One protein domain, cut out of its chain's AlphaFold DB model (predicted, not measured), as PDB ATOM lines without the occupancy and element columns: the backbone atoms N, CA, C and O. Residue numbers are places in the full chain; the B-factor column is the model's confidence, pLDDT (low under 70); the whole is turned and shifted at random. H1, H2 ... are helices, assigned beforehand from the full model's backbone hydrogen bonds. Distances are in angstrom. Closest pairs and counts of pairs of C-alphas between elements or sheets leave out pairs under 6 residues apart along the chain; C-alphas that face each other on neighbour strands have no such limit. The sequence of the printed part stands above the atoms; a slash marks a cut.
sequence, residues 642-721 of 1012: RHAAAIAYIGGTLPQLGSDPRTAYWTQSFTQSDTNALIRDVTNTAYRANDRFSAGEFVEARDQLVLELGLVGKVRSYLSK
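AT A GLANCE: This is residues 642 to 721 of the 1012 residues of an uncharacterized protein of Conexibacter woesei (strain DSM 14684 / CIP 108061 / JCM 11494 / NBRC 100937 / ID131577) (UniProt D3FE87). One long helix, H4, is the spine of a rod; H3 folds back side by side with it, while H1 crosses the first part of H4 steeply and H2 is close to a later part. The printed part has 80 residues with four named helices, in the order H1, H2, H3, H4, and no named strand: all helix. It is compact, with a radius of gyration of the C-alphas of 12.5 A, and spans 44 by 18 by 16 A.

HOW THE PARTS SIT: Start at H1, residues 642 to 653, and look across to H4, residues 695 to 721: they touch at a steep tilt of 64 degrees, H4 with residues 697 to 705 alone, and the closest C-alphas, of Ala 646 and Phe 698, are 5.3 A apart. Next comes H2, residues 661 to 667, which H1 only just touches, with 3 pairs of C-alphas within 8 A, the closest being Gly 651 and Pro 661 at 5.5 A, and with residues 647 to 651 of H1 alone. H2 and H4 are close but not clearly touching, the closest C-alphas being Tyr 665 and Val 712 at 7.0 A. Go on to H3, residues 672 to 683: it forms a helical hairpin with H4, a shallow tilt of 6 degrees, opposite ways, with the C-alphas of Gln 672 and Gly 713 closest at 4.1 A. H2 and H3 are apart. Every O i to N i+4 pair is within hydrogen-bond range in H1, H3 and H4; in H2, 2 of 3 are.

IN THESE COORDINATES: Find C-alpha 642 at (122.180, 116.092, 152.845); H1 runs 17.1 A from there to C-alpha 653. H2 covers 9.9 A and H3 16.4 A. H4 starts at C-alpha 695, (121.047, 119.539, 163.174), and runs 39.2 A to C-alpha 721 at (89.249, 98.047, 155.102).

THE WHOLE: The C-alphas of Asp 691 and Lys 721 are the two farthest apart, 44.5 A. The link from H3 to H4 is long, with 11 residues; that from H2 to H3 is tight. The printed part has no cut, and no printed residue is under 70 in the model's pLDDT.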
ATOM      1  N   ARG A 642     122.011 115.883 151.399       91.94
ATOM      2  CA  ARG A 642     122.180 116.092 152.845       91.94
ATOM      3  C   ARG A 642     120.998 115.542 153.622       91.94
ATOM      4  O   ARG A 642     121.196 114.754 154.548       91.94
ATOM      5  N   HIS A 643     119.778 115.851 153.194       94.88
ATOM      6  CA  HIS A 643     118.598 115.257 153.812       94.88
ATOM      7  C   HIS A 643     118.518 113.754 153.564       94.88
ATOM      8  O   HIS A 643     118.214 113.006 154.489       94.88
ATOM      9  N   ALA A 644     118.892 113.274 152.375       89.38
ATOM     10  CA  ALA A 644     118.991 111.842 152.112       89.38
ATOM     11  C   ALA A 644     119.978 111.150 153.074       89.38
ATOM     12  O   ALA A 644     119.710 110.044 153.549       89.38
ATOM     13  N   ALA A 645     121.097 111.802 153.419       89.25
ATOM     14  CA  ALA A 645     122.038 111.294 154.416       89.25
ATOM     15  C   ALA A 645     121.448 111.291 155.838       89.25
ATOM     16  O   ALA A 645     121.660 110.324 156.575       89.25
ATOM     17  N   ALA A 646     120.688 112.323 156.215       94.19
ATOM     18  CA  ALA A 646     119.985 112.385 157.497       94.19
ATOM     19  C   ALA A 646     118.879 111.316 157.607       94.19
ATOM     20  O   ALA A 646     118.822 110.587 158.599       94.19
ATOM     21  N   ILE A 647     118.067 111.139 156.562       94.06
ATOM     22  CA  ILE A 647     117.049 110.083 156.445       94.06
ATOM     23  C   ILE A 647     117.698 108.701 156.571       94.06
ATOM     24  O   ILE A 647     117.235 107.862 157.346       94.06
ATOM     25  N   ALA A 648     118.803 108.469 155.857       89.62
ATOM     26  CA  ALA A 648     119.549 107.218 155.935       89.62
ATOM     27  C   ALA A 648     120.144 106.976 157.331       89.62
ATOM     28  O   ALA A 648     120.187 105.831 157.789       89.62
ATOM     29  N   TYR A 649     120.588 108.034 158.020       91.62
ATOM     30  CA  TYR A 649     121.073 107.956 159.396       91.62
ATOM     31  C   TYR A 649     119.953 107.558 160.361       91.62
ATOM     32  O   TYR A 649     120.124 106.589 161.099       91.62
ATOM     33  N   ILE A 650     118.805 108.244 160.318       93.38
ATOM     34  CA  ILE A 650     117.642 107.953 161.172       93.38
ATOM     35  C   ILE A 650     117.142 106.533 160.912       93.38
ATOM     36  O   ILE A 650     117.043 105.732 161.834       93.38
ATOM     37  N   GLY A 651     116.895 106.185 159.649       88.94
ATOM     38  CA  GLY A 651     116.464 104.845 159.266       88.94
ATOM     39  C   GLY A 651     117.453 103.756 159.678       88.94
ATOM     40  O   GLY A 651     117.058 102.689 160.142       88.94
ATOM     41  N   GLY A 652     118.755 104.029 159.563       84.06
ATOM     42  CA  GLY A 652     119.822 103.100 159.927       84.06
ATOM     43  C   GLY A 652     119.866 102.735 161.414       84.06
ATOM     44  O   GLY A 652     120.406 101.678 161.749       84.06
ATOM     45  N   THR A 653     119.287 103.551 162.305       85.69
ATOM     46  CA  THR A 653     119.152 103.203 163.731       85.69
ATOM     47  C   THR A 653     118.001 102.226 163.988       85.69
ATOM     48  O   THR A 653     118.009 101.534 165.008       85.69
ATOM     49  N   LEU A 654     117.055 102.114 163.048       85.06
ATOM     50  CA  LEU A 654     115.835 101.318 163.161       85.06
ATOM     51  C   LEU A 654     115.889 100.103 162.218       85.06
ATOM     52  O   LEU A 654     115.748 100.240 161.000       85.06
ATOM     53  N   PRO A 655     116.054  98.871 162.741       77.12
ATOM     54  CA  PRO A 655     116.257  97.682 161.911       77.12
ATOM     55  C   PRO A 655     115.144  97.368 160.900       77.12
ATOM     56  O   PRO A 655     115.421  96.652 159.932       77.12
ATOM     57  N   GLN A 656     113.905  97.832 161.133       81.12
ATOM     58  CA  GLN A 656     112.785  97.644 160.202       81.12
ATOM     59  C   GLN A 656     112.833  98.591 158.992       81.12
ATOM     60  O   GLN A 656     112.376  98.198 157.924       81.12
ATOM     61  N   LEU A 657     113.372  99.805 159.148       84.19
ATOM     62  CA  LEU A 657     113.484 100.789 158.063       84.19
ATOM     63  C   LEU A 657     114.807 100.644 157.310       84.19
ATOM     64  O   LEU A 657     114.843 100.712 156.085       84.19
ATOM     65  N   GLY A 658     115.899 100.399 158.039       81.38
ATOM     66  CA  GLY A 658     117.237 100.371 157.460       81.38
ATOM     67  C   GLY A 658     117.656 101.730 156.887       81.38
ATOM     68  O   GLY A 658     116.972 102.735 157.028       81.38
ATOM     69  N   SER A 659     118.808 101.778 156.219       80.81
ATOM     70  CA  SER A 659     119.370 103.032 155.689       80.81
ATOM     71  C   SER A 659     118.647 103.598 154.458       80.81
ATOM     72  O   SER A 659     119.090 104.601 153.912       80.81
ATOM     73  N   ASP A 660     117.577 102.953 153.998       83.56
ATOM     74  CA  ASP A 660     116.678 103.467 152.961       83.56
ATOM     75  C   ASP A 660     115.219 103.198 153.379       83.56
ATOM     76  O   ASP A 660     114.612 102.215 152.937       83.56
ATOM     77  N   PRO A 661     114.662 104.038 154.273       88.31
ATOM     78  CA  PRO A 661     113.314 103.859 154.806       88.31
ATOM     79  C   PRO A 661     112.219 103.756 153.741       88.31
ATOM     80  O   PRO A 661     111.272 102.996 153.919       88.31
ATOM     81  N   ARG A 662     112.351 104.477 152.622       89.75
ATOM     82  CA  ARG A 662     111.317 104.572 151.578       89.75
ATOM     83  C   ARG A 662     111.148 103.265 150.814       89.75
ATOM     84  O   ARG A 662     110.033 102.824 150.558       89.75
ATOM     85  N   THR A 663     112.253 102.569 150.559       84.50
ATOM     86  CA  THR A 663     112.216 101.197 150.035       84.50
ATOM     87  C   THR A 663     111.563 100.224 151.028       84.50
ATOM     88  O   THR A 663     110.902  99.261 150.626       84.50
ATOM     89  N   ALA A 664     111.723 100.441 152.338       86.25
ATOM     90  CA  ALA A 664     111.129  99.563 153.345       86.25
ATOM     91  C   ALA A 664     109.592  99.595 153.322       86.25
ATOM     92  O   ALA A 664     108.978  98.584 153.647       86.25
ATOM     93  N   TYR A 665     108.967 100.698 152.889       90.69
ATOM     94  CA  TYR A 665     107.504 100.852 152.880       90.69
ATOM     95  C   TYR A 665     106.766  99.787 152.059       90.69
ATOM     96  O   TYR A 665     105.652  99.400 152.425       90.69
ATOM     97  N   TRP A 666     107.387  99.291 150.987       87.12
ATOM     98  CA  TRP A 666     106.800  98.288 150.092       87.12
ATOM     99  C   TRP A 666     107.543  96.943 150.107       87.12
ATOM    100  O   TRP A 666     106.975  95.914 149.752       87.12
ATOM    101  N   THR A 667     108.806  96.907 150.552       82.06
ATOM    102  CA  THR A 667     109.546  95.639 150.720       82.06
ATOM    103  C   THR A 667     109.291  94.959 152.069       82.06
ATOM    104  O   THR A 667     109.619  93.779 152.224       82.06
ATOM    105  N   GLN A 668     108.716  95.677 153.039       82.62
ATOM    106  CA  GLN A 668     108.266  95.155 154.330       82.62
ATOM    107  C   GLN A 668     106.739  95.240 154.439       82.62
ATOM    108  O   GLN A 668     106.108  96.172 153.947       82.62
ATOM    109  N   SER A 669     106.137  94.284 155.143       79.50
ATOM    110  CA  SER A 669     104.698  94.288 155.418       79.50
ATOM    111  C   SER A 669     104.408  95.090 156.689       79.50
ATOM    112  O   SER A 669     104.459  94.538 157.787       79.50
ATOM    113  N   PHE A 670     104.129  96.388 156.548       85.12
ATOM    114  CA  PHE A 670     103.742  97.249 157.670       85.12
ATOM    115  C   PHE A 670     102.226  97.300 157.866       85.12
ATOM    116  O   PHE A 670     101.469  97.542 156.928       85.12
ATOM    117  N   THR A 671     101.783  97.145 159.113       88.06
ATOM    118  CA  THR A 671     100.437  97.534 159.552       88.06
ATOM    119  C   THR A 671     100.429  98.967 160.087       88.06
ATOM    120  O   THR A 671     101.475  99.528 160.413       88.06
ATOM    121  N   GLN A 672      99.241  99.554 160.267       88.62
ATOM    122  CA  GLN A 672      99.111 100.871 160.902       88.62
ATOM    123  C   GLN A 672      99.685 100.898 162.334       88.62
ATOM    124  O   GLN A 672     100.218 101.911 162.784       88.62
ATOM    125  N   SER A 673      99.604  99.781 163.063       90.69
ATOM    126  CA  SER A 673     100.210  99.666 164.395       90.69
ATOM    127  C   SER A 673     101.740  99.707 164.318       90.69
ATOM    128  O   SER A 673     102.380 100.397 165.116       90.69
ATOM    129  N   ASP A 674     102.318  99.027 163.322       91.31
ATOM    130  CA  ASP A 674     103.766  99.011 163.101       91.31
ATOM    131  C   ASP A 674     104.282 100.407 162.750       91.31
ATOM    132  O   ASP A 674     105.257 100.868 163.343       91.31
ATOM    133  N   THR A 675     103.601 101.128 161.852       94.19
ATOM    134  CA  THR A 675     103.985 102.504 161.504       94.19
ATOM    135  C   THR A 675     103.854 103.448 162.695       94.19
ATOM    136  O   THR A 675     104.735 104.274 162.906       94.19
ATOM    137  N   ASN A 676     102.823 103.297 163.532       95.44
ATOM    138  CA  ASN A 676     102.676 104.098 164.753       95.44
ATOM    139  C   ASN A 676     103.807 103.843 165.762       95.44
ATOM    140  O   ASN A 676     104.225 104.766 166.461       95.44
ATOM    141  N   ALA A 677     104.300 102.605 165.861       94.06
ATOM    142  CA  ALA A 677     105.475 102.293 166.670       94.06
ATOM    143  C   ALA A 677     106.741 102.933 166.089       94.06
ATOM    144  O   ALA A 677     107.454 103.621 166.815       94.06
ATOM    145  N   LEU A 678     106.949 102.805 164.776       95.25
ATOM    146  CA  LEU A 678     108.086 103.414 164.086       95.25
ATOM    147  C   LEU A 678     108.085 104.941 164.190       95.25
ATOM    148  O   LEU A 678     109.143 105.522 164.387       95.25
ATOM    149  N   ILE A 679     106.924 105.598 164.131       97.50
ATOM    150  CA  ILE A 679     106.812 107.050 164.338       97.50
ATOM    151  C   ILE A 679     107.342 107.447 165.717       97.50
ATOM    152  O   ILE A 679     108.106 108.408 165.819       97.50
ATOM    153  N   ARG A 680     106.989 106.707 166.779       96.94
ATOM    154  CA  ARG A 680     107.518 106.971 168.129       96.94
ATOM    155  C   ARG A 680     109.033 106.788 168.172       96.94
ATOM    156  O   ARG A 680     109.728 107.641 168.715       96.94
ATOM    157  N   ASP A 681     109.542 105.719 167.570       95.62
ATOM    158  CA  ASP A 681     110.977 105.416 167.558       95.62
ATOM    159  C   ASP A 681     111.783 106.455 166.753       95.62
ATOM    160  O   ASP A 681     112.829 106.925 167.206       95.62
ATOM    161  N   VAL A 682     111.269 106.889 165.596       96.12
ATOM    162  CA  VAL A 682     111.848 107.970 164.779       96.12
ATOM    163  C   VAL A 682     111.847 109.289 165.551       96.12
ATOM    164  O   VAL A 682     112.874 109.960 165.614       96.12
ATOM    165  N   THR A 683     110.731 109.636 166.200       96.00
ATOM    166  CA  THR A 683     110.604 110.871 166.998       96.00
ATOM    167  C   THR A 683     111.633 110.917 168.132       96.00
ATOM    168  O   THR A 683     112.223 111.963 168.394       96.00
ATOM    169  N   ASN A 684     111.896 109.768 168.761       94.31
ATOM    170  CA  ASN A 684     112.854 109.621 169.857       94.31
ATOM    171  C   ASN A 684     114.319 109.511 169.400       94.31
ATOM    172  O   ASN A 684     115.223 109.440 170.237       94.31
ATOM    173  N   THR A 685     114.589 109.477 168.092       93.75
ATOM    174  CA  THR A 685     115.960 109.399 167.585       93.75
ATOM    175  C   THR A 685     116.668 110.735 167.809       93.75
ATOM    176  O   THR A 685     116.239 111.778 167.324       93.75
ATOM    177  N   ALA A 686     117.776 110.706 168.553       91.81
ATOM    178  CA  ALA A 686     118.545 111.902 168.874       91.81
ATOM    179  C   ALA A 686     119.548 112.263 167.768       91.81
ATOM    180  O   ALA A 686     120.258 111.394 167.239       91.81
ATOM    181  N   TYR A 687     119.664 113.563 167.487       93.31
ATOM    182  CA  TYR A 687     120.748 114.095 166.668       93.31
ATOM    183  C   TYR A 687     122.098 113.816 167.336       93.31
ATOM    184  O   TYR A 687     122.271 113.980 168.545       93.31
ATOM    185  N   ARG A 688     123.075 113.415 166.526       90.50
ATOM    186  CA  ARG A 688     124.489 113.374 166.902       90.50
ATOM    187  C   ARG A 688     125.258 114.156 165.856       90.50
ATOM    188  O   ARG A 688     124.927 114.048 164.680       90.50
ATOM    189  N   ALA A 689     126.270 114.903 166.296       87.69
ATOM    190  CA  ALA A 689     127.110 115.692 165.403       87.69
ATOM    191  C   ALA A 689     127.579 114.847 164.206       87.69
ATOM    192  O   ALA A 689     128.132 113.759 164.390       87.69
ATOM    193  N   ASN A 690     127.309 115.341 162.997       86.69
ATOM    194  CA  ASN A 690     127.573 114.661 161.736       86.69
ATOM    195  C   ASN A 690     128.158 115.662 160.727       86.69
ATOM    196  O   ASN A 690     127.786 116.829 160.720       86.69
ATOM    197  N   ASP A 691     129.087 115.211 159.892       89.38
ATOM    198  CA  ASP A 691     129.735 116.014 158.851       89.38
ATOM    199  C   ASP A 691     128.939 116.054 157.535       89.38
ATOM    200  O   ASP A 691     129.181 116.908 156.685       89.38
ATOM    201  N   ARG A 692     127.976 115.141 157.358       92.12
ATOM    202  CA  ARG A 692     127.167 114.995 156.137       92.12
ATOM    203  C   ARG A 692     125.834 115.731 156.185       92.12
ATOM    204  O   ARG A 692     125.228 115.902 155.131       92.12
ATOM    205  N   PHE A 693     125.379 116.120 157.375       95.25
ATOM    206  CA  PHE A 693     124.152 116.886 157.574       95.25
ATOM    207  C   PHE A 693     124.185 117.668 158.893       95.25
ATOM    208  O   PHE A 693     124.823 117.258 159.863       95.25
ATOM    209  N   SER A 694     123.474 118.789 158.931       96.19
ATOM    210  CA  SER A 694     123.324 119.657 160.098       96.19
ATOM    211  C   SER A 694     122.210 119.190 161.042       96.19
ATOM    212  O   SER A 694     121.387 118.339 160.708       96.19
ATOM    213  N   ALA A 695     122.142 119.788 162.236       95.88
ATOM    214  CA  ALA A 695     121.047 119.539 163.174       95.88
ATOM    215  C   ALA A 695     119.671 119.943 162.606       95.88
ATOM    216  O   ALA A 695     118.687 119.265 162.885       95.88
ATOM    217  N   GLY A 696     119.606 121.014 161.801       96.00
ATOM    218  CA  GLY A 696     118.371 121.452 161.141       96.00
ATOM    219  C   GLY A 696     117.898 120.440 160.099       96.00
ATOM    220  O   GLY A 696     116.783 119.940 160.195       96.00
ATOM    221  N   GLU A 697     118.798 120.031 159.201       97.06
ATOM    222  CA  GLU A 697     118.527 119.009 158.174       97.06
ATOM    223  C   GLU A 697     118.113 117.662 158.809       97.06
ATOM    224  O   GLU A 697     117.269 116.944 158.277       97.06
ATOM    225  N   PHE A 698     118.660 117.318 159.985       97.31
ATOM    226  CA  PHE A 698     118.217 116.153 160.759       97.31
ATOM    227  C   PHE A 698     116.773 116.279 161.257       97.31
ATOM    228  O   PHE A 698     116.019 115.310 161.182       97.31
ATOM    229  N   VAL A 699     116.396 117.445 161.790       97.19
ATOM    230  CA  VAL A 699     115.032 117.697 162.276       97.19
ATOM    231  C   VAL A 699     114.041 117.628 161.117       97.19
ATOM    232  O   VAL A 699     113.056 116.904 161.225       97.19
ATOM    233  N   GLU A 700     114.344 118.268 159.988       97.56
ATOM    234  CA  GLU A 700     113.509 118.218 158.781       97.56
ATOM    235  C   GLU A 700     113.354 116.785 158.253       97.56
ATOM    236  O   GLU A 700     112.239 116.327 158.004       97.56
ATOM    237  N   ALA A 701     114.452 116.025 158.169       97.00
ATOM    238  CA  ALA A 701     114.426 114.618 157.774       97.00
ATOM    239  C   ALA A 701     113.591 113.744 158.725       97.00
ATOM    240  O   ALA A 701     112.854 112.862 158.276       97.00
ATOM    241  N   ARG A 702     113.697 113.969 160.040       97.69
ATOM    242  CA  ARG A 702     112.910 113.253 161.054       97.69
ATOM    243  C   ARG A 702     111.427 113.554 160.898       97.69
ATOM    244  O   ARG A 702     110.622 112.625 160.869       97.69
ATOM    245  N   ASP A 703     111.075 114.827 160.794       97.50
ATOM    246  CA  ASP A 703     109.687 115.271 160.719       97.50
ATOM    247  C   ASP A 703     109.040 114.798 159.404       97.50
ATOM    248  O   ASP A 703     107.909 114.305 159.405       97.50
ATOM    249  N   GLN A 704     109.800 114.801 158.303       96.88
ATOM    250  CA  GLN A 704     109.385 114.221 157.027       96.88
ATOM    251  C   GLN A 704     109.174 112.700 157.112       96.88
ATOM    252  O   GLN A 704     108.164 112.199 156.621       96.88
ATOM    253  N   LEU A 705     110.068 111.944 157.763       96.50
ATOM    254  CA  LEU A 705     109.878 110.499 157.960       96.50
ATOM    255  C   LEU A 705     108.654 110.184 158.827       96.50
ATOM    256  O   LEU A 705     107.951 109.208 158.559       96.50
ATOM    257  N   VAL A 706     108.381 110.995 159.853       97.69
ATOM    258  CA  VAL A 706     107.163 110.875 160.667       97.69
ATOM    259  C   VAL A 706     105.917 111.090 159.807       97.69
ATOM    260  O   VAL A 706     104.976 110.296 159.892       97.69
ATOM    261  N   LEU A 707     105.921 112.115 158.949       96.94
ATOM    262  CA  LEU A 707     104.839 112.371 158.002       96.94
ATOM    263  C   LEU A 707     104.641 111.189 157.041       96.94
ATOM    264  O   LEU A 707     103.527 110.676 156.930       96.94
ATOM    265  N   GLU A 708     105.709 110.727 156.386       96.50
ATOM    266  CA  GLU A 708     105.679 109.605 155.437       96.50
ATOM    267  C   GLU A 708     105.144 108.327 156.093       96.50
ATOM    268  O   GLU A 708     104.203 107.723 155.579       96.50
ATOM    269  N   LEU A 709     105.653 107.946 157.269       97.00
ATOM    270  CA  LEU A 709     105.169 106.776 158.012       97.00
ATOM    271  C   LEU A 709     103.695 106.903 158.413       97.00
ATOM    272  O   LEU A 709     102.963 105.912 158.387       97.00
ATOM    273  N   GLY A 710     103.247 108.113 158.756       96.44
ATOM    274  CA  GLY A 710     101.842 108.396 159.034       96.44
ATOM    275  C   GLY A 710     100.957 108.160 157.811       96.44
ATOM    276  O   GLY A 710      99.901 107.532 157.925       96.44
ATOM    277  N   LEU A 711     101.403 108.602 156.631       95.88
ATOM    278  CA  LEU A 711     100.721 108.349 155.360       95.88
ATOM    279  C   LEU A 711     100.720 106.854 155.016       95.88
ATOM    280  O   LEU A 711      99.661 106.318 154.694       95.88
ATOM    281  N   VAL A 712     101.854 106.156 155.162       95.75
ATOM    282  CA  VAL A 712     101.965 104.705 154.904       95.75
ATOM    283  C   VAL A 712     100.977 103.936 155.776       95.75
ATOM    284  O   VAL A 712     100.229 103.095 155.278       95.75
ATOM    285  N   GLY A 713     100.905 104.266 157.069       94.19
ATOM    286  CA  GLY A 713      99.954 103.657 157.996       94.19
ATOM    287  C   GLY A 713      98.497 103.866 157.578       94.19
ATOM    288  O   GLY A 713      97.698 102.932 157.658       94.19
ATOM    289  N   LYS A 714      98.151 105.064 157.088       93.25
ATOM    290  CA  LYS A 714      96.804 105.380 156.582       93.25
ATOM    291  C   LYS A 714      96.471 104.626 155.297       93.25
ATOM    292  O   LYS A 714      95.387 104.055 155.225       93.25
ATOM    293  N   VAL A 715      97.397 104.543 154.337       93.19
ATOM    294  CA  VAL A 715      97.217 103.748 153.106       93.19
ATOM    295  C   VAL A 715      96.962 102.281 153.445       93.19
ATOM    296  O   VAL A 715      95.976 101.703 152.994       93.19
ATOM    297  N   ARG A 716      97.804 101.677 154.294       91.62
ATOM    298  CA  ARG A 716      97.650 100.267 154.697       91.62
ATOM    299  C   ARG A 716      96.346 100.029 155.461       91.62
ATOM    300  O   ARG A 716      95.711  98.996 155.278       91.62
ATOM    301  N   SER A 717      95.917 100.991 156.277       90.19
ATOM    302  CA  SER A 717      94.622 100.945 156.968       90.19
ATOM    303  C   SER A 717      93.445 101.008 155.992       90.19
ATOM    304  O   SER A 717      92.542 100.176 156.066       90.19
ATOM    305  N   TYR A 718      93.477 101.941 155.038       88.00
ATOM    306  CA  TYR A 718      92.465 102.088 153.991       88.00
ATOM    307  C   TYR A 718      92.312 100.803 153.164       88.00
ATOM    308  O   TYR A 718      91.209 100.271 153.048       88.00
ATOM    309  N   LEU A 719      93.420 100.241 152.677       87.06
ATOM    310  CA  LEU A 719      93.404  99.004 151.889       87.06
ATOM    311  C   LEU A 719      92.965  97.787 152.712       87.06
ATOM    312  O   LEU A 719      92.219  96.952 152.215       87.06
ATOM    313  N   SER A 720      93.338  97.713 153.992       85.75
ATOM    314  CA  SER A 720      92.851  96.667 154.902       85.75
ATOM    315  C   SER A 720      91.324  96.708 155.072       85.75
ATOM    316  O   SER A 720      90.676  95.661 155.113       85.75
ATOM    317  N   LYS A 721      90.716  97.905 155.098       82.81
ATOM    318  CA  LYS A 721      89.249  98.047 155.102       82.81
ATOM    319  C   LYS A 721      88.630  97.562 153.790       82.81
ATOM    320  O   LYS A 721      87.638  96.846 153.829       82.81
TER     321      LYS A 721